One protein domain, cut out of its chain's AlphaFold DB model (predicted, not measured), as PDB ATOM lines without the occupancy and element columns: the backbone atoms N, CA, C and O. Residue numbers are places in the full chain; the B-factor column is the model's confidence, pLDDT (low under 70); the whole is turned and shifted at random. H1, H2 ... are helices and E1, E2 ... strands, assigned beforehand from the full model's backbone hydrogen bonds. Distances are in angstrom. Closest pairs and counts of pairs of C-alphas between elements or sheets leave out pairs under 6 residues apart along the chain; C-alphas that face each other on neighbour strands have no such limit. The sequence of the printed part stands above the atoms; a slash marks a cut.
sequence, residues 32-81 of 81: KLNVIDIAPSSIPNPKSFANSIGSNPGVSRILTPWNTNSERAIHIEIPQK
ATOM      1  N   LYS A  32      12.909 -27.442 -39.053       92.75
ATOM      2  CA  LYS A  32      12.858 -25.991 -38.827       92.75
ATOM      3  C   LYS A  32      14.172 -25.307 -39.168       92.75
ATOM      4  O   LYS A  32      14.157 -24.202 -39.706       92.75
ATOM      5  N   LEU A  33      15.302 -25.928 -38.835       94.94
ATOM      6  CA  LEU A  33      16.620 -25.338 -39.025       94.94
ATOM      7  C   LEU A  33      17.658 -26.418 -39.309       94.94
ATOM      8  O   LEU A  33      17.838 -27.342 -38.515       94.94
ATOM      9  N   ASN A  34      18.398 -26.253 -40.398       95.94
ATOM     10  CA  ASN A  34      19.626 -26.997 -40.626       95.94
ATOM     11  C   ASN A  34      20.826 -26.121 -40.303       95.94
ATOM     12  O   ASN A  34      20.845 -24.926 -40.601       95.94
ATOM     13  N   VAL A  35      21.834 -26.744 -39.708       95.88
ATOM     14  CA  VAL A  35      23.102 -26.106 -39.388       95.88
ATOM     15  C   VAL A  35      24.220 -26.902 -40.033       95.88
ATOM     16  O   VAL A  35      24.196 -28.132 -40.027       95.88
ATOM     17  N   ILE A  36      25.170 -26.197 -40.639       95.62
ATOM     18  CA  ILE A  36      26.307 -26.785 -41.341       95.62
ATOM     19  C   ILE A  36      27.566 -26.055 -40.899       95.62
ATOM     20  O   ILE A  36      27.618 -24.827 -40.953       95.62
ATOM     21  N   ASP A  37      28.588 -26.819 -40.525       95.88
ATOM     22  CA  ASP A  37      29.927 -26.298 -40.272       95.88
ATOM     23  C   ASP A  37      30.862 -26.749 -41.395       95.88
ATOM     24  O   ASP A  37      30.984 -27.942 -41.682       95.88
ATOM     25  N   ILE A  38      31.542 -25.793 -42.028       96.62
ATOM     26  CA  ILE A  38      32.555 -26.057 -43.055       96.62
ATOM     27  C   ILE A  38      33.909 -25.595 -42.530       96.62
ATOM     28  O   ILE A  38      34.074 -24.444 -42.120       96.62
ATOM     29  N   ALA A  39      34.904 -26.479 -42.561       96.88
ATOM     30  CA  ALA A  39      36.268 -26.101 -42.224       96.88
ATOM     31  C   ALA A  39      36.821 -25.144 -43.300       96.88
ATOM     32  O   ALA A  39      36.829 -25.501 -44.476       96.88
ATOM     33  N   PRO A  40      37.348 -23.955 -42.951       96.31
ATOM     34  CA  PRO A  40      37.927 -23.046 -43.943       96.31
ATOM     35  C   PRO A  40      39.050 -23.687 -44.769       96.31
ATOM     36  O   PRO A  40      39.252 -23.321 -45.920       96.31
ATOM     37  N   SER A  41      39.769 -24.651 -44.189       96.94
ATOM     38  CA  SER A  41      40.843 -25.393 -44.853       96.94
ATOM     39  C   SER A  41      40.355 -26.409 -45.887       96.94
ATOM     40  O   SER A  41      41.160 -26.857 -46.699       96.94
ATOM     41  N   SER A  42      39.073 -26.790 -45.883       97.12
ATOM     42  CA  SER A  42      38.539 -27.795 -46.810       97.12
ATOM     43  C   SER A  42      38.048 -27.208 -48.133       97.12
ATOM     44  O   SER A  42      37.576 -27.962 -48.982       97.12
ATOM     45  N   ILE A  43      38.119 -25.884 -48.319       95.12
ATOM     46  CA  ILE A  43      37.655 -25.205 -49.532       95.12
ATOM     47  C   ILE A  43      38.645 -24.119 -49.983       95.12
ATOM     48  O   ILE A  43      39.277 -23.464 -49.151       95.12
ATOM     49  N   PRO A  44      38.774 -23.872 -51.296       95.56
ATOM     50  CA  PRO A  44      39.534 -22.734 -51.796       95.56
ATOM     51  C   PRO A  44      38.814 -21.409 -51.493       95.56
ATOM     52  O   PRO A  44      37.588 -21.328 -51.537       95.56
ATOM     53  N   ASN A  45      39.584 -20.347 -51.239       96.56
ATOM     54  CA  ASN A  45      39.090 -18.976 -51.016       96.56
ATOM     55  C   ASN A  45      37.935 -18.865 -49.989       96.56
ATOM     56  O   ASN A  45      36.900 -18.250 -50.275       96.56
ATOM     57  N   PRO A  46      38.104 -19.397 -48.765       96.38
ATOM     58  CA  PRO A  46      37.005 -19.609 -47.821       96.38
ATOM     59  C   PRO A  46      36.303 -18.312 -47.381       96.38
ATOM     60  O   PRO A  46      35.091 -18.305 -47.168       96.38
ATOM     61  N   LYS A  47      37.025 -17.183 -47.326       95.62
ATOM     62  CA  LYS A  47      36.443 -15.868 -47.008       95.62
ATOM     63  C   LYS A  47      35.489 -15.370 -48.099       95.62
ATOM     64  O   LYS A  47      34.426 -14.843 -47.791       95.62
ATOM     65  N   SER A  48      35.852 -15.553 -49.372       96.44
ATOM     66  CA  SER A  48      34.982 -15.177 -50.494       96.44
ATOM     67  C   SER A  48      33.731 -16.049 -50.520       96.44
ATOM     68  O   SER A  48      32.632 -15.529 -50.671       96.44
ATOM     69  N   PHE A  49      33.897 -17.358 -50.313       96.00
ATOM     70  CA  PHE A  49      32.784 -18.297 -50.202       96.00
ATOM     71  C   PHE A  49      31.807 -17.899 -49.087       96.00
ATOM     72  O   PHE A  49      30.605 -17.805 -49.331       96.00
ATOM     73  N   ALA A  50      32.317 -17.593 -47.890       95.75
ATOM     74  CA  ALA A  50      31.482 -17.167 -46.771       95.75
ATOM     75  C   ALA A  50      30.701 -15.881 -47.083       95.75
ATOM     76  O   ALA A  50      29.508 -15.810 -46.800       95.75
ATOM     77  N   ASN A  51      31.332 -14.893 -47.725       95.25
ATOM     78  CA  ASN A  51      30.653 -13.658 -48.129       95.25
ATOM     79  C   ASN A  51      29.518 -13.919 -49.135       95.25
ATOM     80  O   ASN A  51      28.428 -13.356 -49.005       95.25
ATOM     81  N   SER A  52      29.754 -14.788 -50.124       95.69
ATOM     82  CA  SER A  52      28.731 -15.184 -51.096       95.69
ATOM     83  C   SER A  52      27.555 -15.902 -50.429       95.69
ATOM     84  O   SER A  52      26.406 -15.578 -50.721       95.69
ATOM     85  N   ILE A  53      27.819 -16.824 -49.497       94.31
ATOM     86  CA  ILE A  53      26.768 -17.523 -48.742       94.31
ATOM     87  C   ILE A  53      25.994 -16.574 -47.832       94.31
ATOM     88  O   ILE A  53      24.771 -16.654 -47.785       94.31
ATOM     89  N   GLY A  54      26.669 -15.653 -47.143       93.00
ATOM     90  CA  GLY A  54      26.010 -14.676 -46.271       93.00
ATOM     91  C   GLY A  54      25.052 -13.734 -47.006       93.00
ATOM     92  O   GLY A  54      24.185 -13.139 -46.377       93.00
ATOM     93  N   SER A  55      25.180 -13.622 -48.330       94.12
ATOM     94  CA  SER A  55      24.273 -12.848 -49.185       94.12
ATOM     95  C   SER A  55      23.078 -13.668 -49.698       94.12
ATOM     96  O   SER A  55      22.204 -13.129 -50.375       94.12
ATOM     97  N   ASN A  56      23.035 -14.976 -49.425       95.56
ATOM     98  CA  ASN A  56      21.957 -15.848 -49.872       95.56
ATOM     99  C   ASN A  56      20.719 -15.673 -48.969       95.56
ATOM    100  O   ASN A  56      20.821 -15.891 -47.763       95.56
ATOM    101  N   PRO A  57      19.532 -15.359 -49.520       94.88
ATOM    102  CA  PRO A  57      18.325 -15.119 -48.723       94.88
ATOM    103  C   PRO A  57      17.796 -16.365 -47.992       94.88
ATOM    104  O   PRO A  57      16.952 -16.242 -47.109       94.88
ATOM    105  N   GLY A  58      18.254 -17.565 -48.361       95.62
ATOM    106  CA  GLY A  58      17.951 -18.808 -47.652       95.62
ATOM    107  C   GLY A  58      18.796 -19.027 -46.394       95.62
ATOM    108  O   GLY A  58      18.503 -19.939 -45.628       95.62
ATOM    109  N   VAL A  59      19.828 -18.214 -46.162       97.06
ATOM    110  CA  VAL A  59      20.692 -18.297 -44.981       97.06
ATOM    111  C   VAL A  59      20.244 -17.250 -43.972       97.06
ATOM    112  O   VAL A  59      20.264 -16.055 -44.254       97.06
ATOM    113  N   SER A  60      19.852 -17.682 -42.774       96.19
ATOM    114  CA  SER A  60      19.441 -16.755 -41.711       96.19
ATOM    115  C   SER A  60      20.614 -16.230 -40.896       96.19
ATOM    116  O   SER A  60      20.507 -15.174 -40.271       96.19
ATOM    117  N   ARG A  61      21.719 -16.979 -40.845       95.31
ATOM    118  CA  ARG A  61      22.898 -16.604 -40.066       95.31
ATOM    119  C   ARG A  61      24.158 -17.257 -40.614       95.31
ATOM    120  O   ARG A  61      24.146 -18.427 -40.985       95.31
ATOM    121  N   ILE A  62      25.252 -16.498 -40.585       95.94
ATOM    122  CA  ILE A  62      26.597 -16.997 -40.854       95.94
ATOM    123  C   ILE A  62      27.573 -16.493 -39.789       95.94
ATOM    124  O   ILE A  62      27.641 -15.295 -39.502       95.94
ATOM    125  N   LEU A  63      28.330 -17.408 -39.189       95.56
ATOM    126  CA  LEU A  63      29.409 -17.099 -38.252       95.56
ATOM    127  C   LEU A  63      30.708 -17.697 -38.790       95.56
ATOM    128  O   LEU A  63      30.716 -18.779 -39.366       95.56
ATOM    129  N   THR A  64      31.802 -16.957 -38.687       96.31
ATOM    130  CA  THR A  64      33.061 -17.284 -39.358       96.31
ATOM    131  C   THR A  64      34.251 -16.815 -38.529       96.31
ATOM    132  O   THR A  64      34.115 -15.841 -37.787       96.31
ATOM    133  N   PRO A  65      35.459 -17.360 -38.752       95.00
ATOM    134  CA  PRO A  65      36.659 -16.876 -38.070       95.00
ATOM    135  C   PRO A  65      37.014 -15.415 -38.392       95.00
ATOM    136  O   PRO A  65      37.848 -14.820 -37.717       95.00
ATOM    137  N   TRP A  66      36.432 -14.829 -39.448       93.19
ATOM    138  CA  TRP A  66      36.717 -13.451 -39.870       93.19
ATOM    139  C   TRP A  66      35.729 -12.420 -39.316       93.19
ATOM    140  O   TRP A  66      36.035 -11.232 -39.354       93.19
ATOM    141  N   ASN A  67      34.548 -12.845 -38.855       90.69
ATOM    142  CA  ASN A  67      33.532 -11.956 -38.274       90.69
ATOM    143  C   ASN A  67      33.258 -12.244 -36.789       90.69
ATOM    144  O   ASN A  67      32.599 -11.445 -36.128       90.69
ATOM    145  N   THR A  68      33.784 -13.345 -36.250       88.62
ATOM    146  CA  THR A  68      33.793 -13.641 -34.819       88.62
ATOM    147  C   THR A  68      35.091 -14.344 -34.426       88.62
ATOM    148  O   THR A  68      35.514 -15.309 -35.057       88.62
ATOM    149  N   ASN A  69      35.699 -13.883 -33.331       81.69
ATOM    150  CA  ASN A  69      36.941 -14.449 -32.799       81.69
ATOM    151  C   ASN A  69      36.754 -15.829 -32.139       81.69
ATOM    152  O   ASN A  69      37.747 -16.481 -31.821       81.69
ATOM    153  N   SER A  70      35.514 -16.266 -31.883       86.00
ATOM    154  CA  SER A  70      35.235 -17.563 -31.253       86.00
ATOM    155  C   SER A  70      35.081 -18.699 -32.258       86.00
ATOM    156  O   SER A  70      35.237 -19.862 -31.886       86.00
ATOM    157  N   GLU A  71      34.779 -18.388 -33.519       89.44
ATOM    158  CA  GLU A  71      34.500 -19.409 -34.518       89.44
ATOM    159  C   GLU A  71      35.757 -19.903 -35.214       89.44
ATOM    160  O   GLU A  71      36.615 -19.134 -35.644       89.44
ATOM    161  N   ARG A  72      35.834 -21.223 -35.372       93.19
ATOM    162  CA  ARG A  72      36.889 -21.890 -36.152       93.19
ATOM    163  C   ARG A  72      36.379 -22.385 -37.503       93.19
ATOM    164  O   ARG A  72      37.173 -22.558 -38.425       93.19
ATOM    165  N   ALA A  73      35.071 -22.600 -37.614       95.56
ATOM    166  CA  ALA A  73      34.396 -23.051 -38.820       95.56
ATOM    167  C   ALA A  73      33.634 -21.904 -39.499       95.56
ATOM    168  O   ALA A  73      33.368 -20.865 -38.897       95.56
ATOM    169  N   ILE A  74      33.269 -22.107 -40.762       96.94
ATOM    170  CA  ILE A  74      32.201 -21.358 -41.422       96.94
ATOM    171  C   ILE A  74      30.893 -22.032 -41.004       96.94
ATOM    172  O   ILE A  74      30.536 -23.077 -41.547       96.94
ATOM    173  N   HIS A  75      30.227 -21.455 -40.013       96.69
ATOM    174  CA  HIS A  75      28.959 -21.915 -39.465       96.69
ATOM    175  C   HIS A  75      27.796 -21.264 -40.208       96.69
ATOM    176  O   HIS A  75      27.738 -20.035 -40.315       96.69
ATOM    177  N   ILE A  76      26.867 -22.072 -40.708       97.00
ATOM    178  CA  ILE A  76      25.758 -21.638 -41.560       97.00
ATOM    179  C   ILE A  76      24.452 -22.160 -40.966       97.00
ATOM    180  O   ILE A  76      24.313 -23.363 -40.755       97.00
ATOM    181  N   GLU A  77      23.483 -21.271 -40.750       97.00
ATOM    182  CA  GLU A  77      22.121 -21.621 -40.337       97.00
ATOM    183  C   GLU A  77      21.141 -21.400 -41.507       97.00
ATOM    184  O   GLU A  77      21.081 -20.307 -42.082       97.00
ATOM    185  N   ILE A  78      20.369 -22.435 -41.856       97.12
ATOM    186  CA  ILE A  78      19.427 -22.459 -42.987       97.12
ATOM    187  C   ILE A  78      18.028 -22.841 -42.476       97.12
ATOM    188  O   ILE A  78      17.794 -24.016 -42.162       97.12
ATOM    189  N   PRO A  79      17.077 -21.893 -42.390       96.62
ATOM    190  CA  PRO A  79      15.700 -22.194 -42.017       96.62
ATOM    191  C   PRO A  79      15.022 -23.085 -43.057       96.62
ATOM    192  O   PRO A  79      15.130 -22.839 -44.259       96.62
ATOM    193  N   GLN A  80      14.297 -24.096 -42.589       94.44
ATOM    194  CA  GLN A  80      13.454 -24.937 -43.435       94.44
ATOM    195  C   GLN A  80      12.038 -24.354 -43.490       94.44
ATOM    196  O   GLN A  80      11.538 -23.832 -42.491       94.44
ATOM    197  N   LYS A  81      11.432 -24.390 -44.678       82.62
ATOM    198  CA  LYS A  81      10.073 -23.910 -44.953       82.62
ATOM    199  C   LYS A  81       9.135 -25.079 -45.192       82.62
ATOM    200  O   LYS A  81       9.606 -26.069 -45.794       82.62
TER     201      LYS A  81
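Overview. This is residues 32 to 81 of the 81 residues of an uncharacterized protein of Bacteroidales bacterium (UniProt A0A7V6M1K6). A narrow sheet of three strands, E1, E3 and E2 in that order, has one helix, H1, over one face, running along the strands; the other face has no named helix. The 50 printed residues hold E1, H1, E2 and E3 along the chain, the sheet antiparallel; the class is mixed, with under half of the residues in named elements. The whole is compact, radius of gyration of the C-alphas 10.5 A, spanning 30 by 20 by 18 A.

Arrangement. Inner strand E3, residues 74 to 79, is antiparallel to E1, residues 33 to 38, at 163 degrees, with N 36 and O 76 within hydrogen-bond range at 3.0 A. E3 and E2, residues 61 to 63, form a hairpin at 168 degrees; N 75 and O 63 are 2.8 A apart. H1, residues 46 to 54, is on the sheet, height 8.9 A, only just over E3 and E2 with 3 C-alphas falling on each; on the local plane it runs along E2 at 13 degrees. Its closest C-alphas to E2 are Gly 54 and Ile 62, 5.9 A. E1, H1 and E2 make a split strand-helix-strand unit, E3 lying between its two strands, with a right-handed crossover. Every O i to N i+4 pair in H1 is within hydrogen-bond range.

Along the chain. E1 and E3 each measure 16.5 A, H1 12.2 A. C-alpha 33 is at (16.620, -25.338, -39.025), C-alpha 79 at (15.700, -22.194, -42.017).

Size, cuts and confidence. The C-alphas farthest apart, Asn 69 and Lys 81, are 31.0 A apart. The printed part has no cut, its links are short, and no printed residue is under 70 in pLDDT.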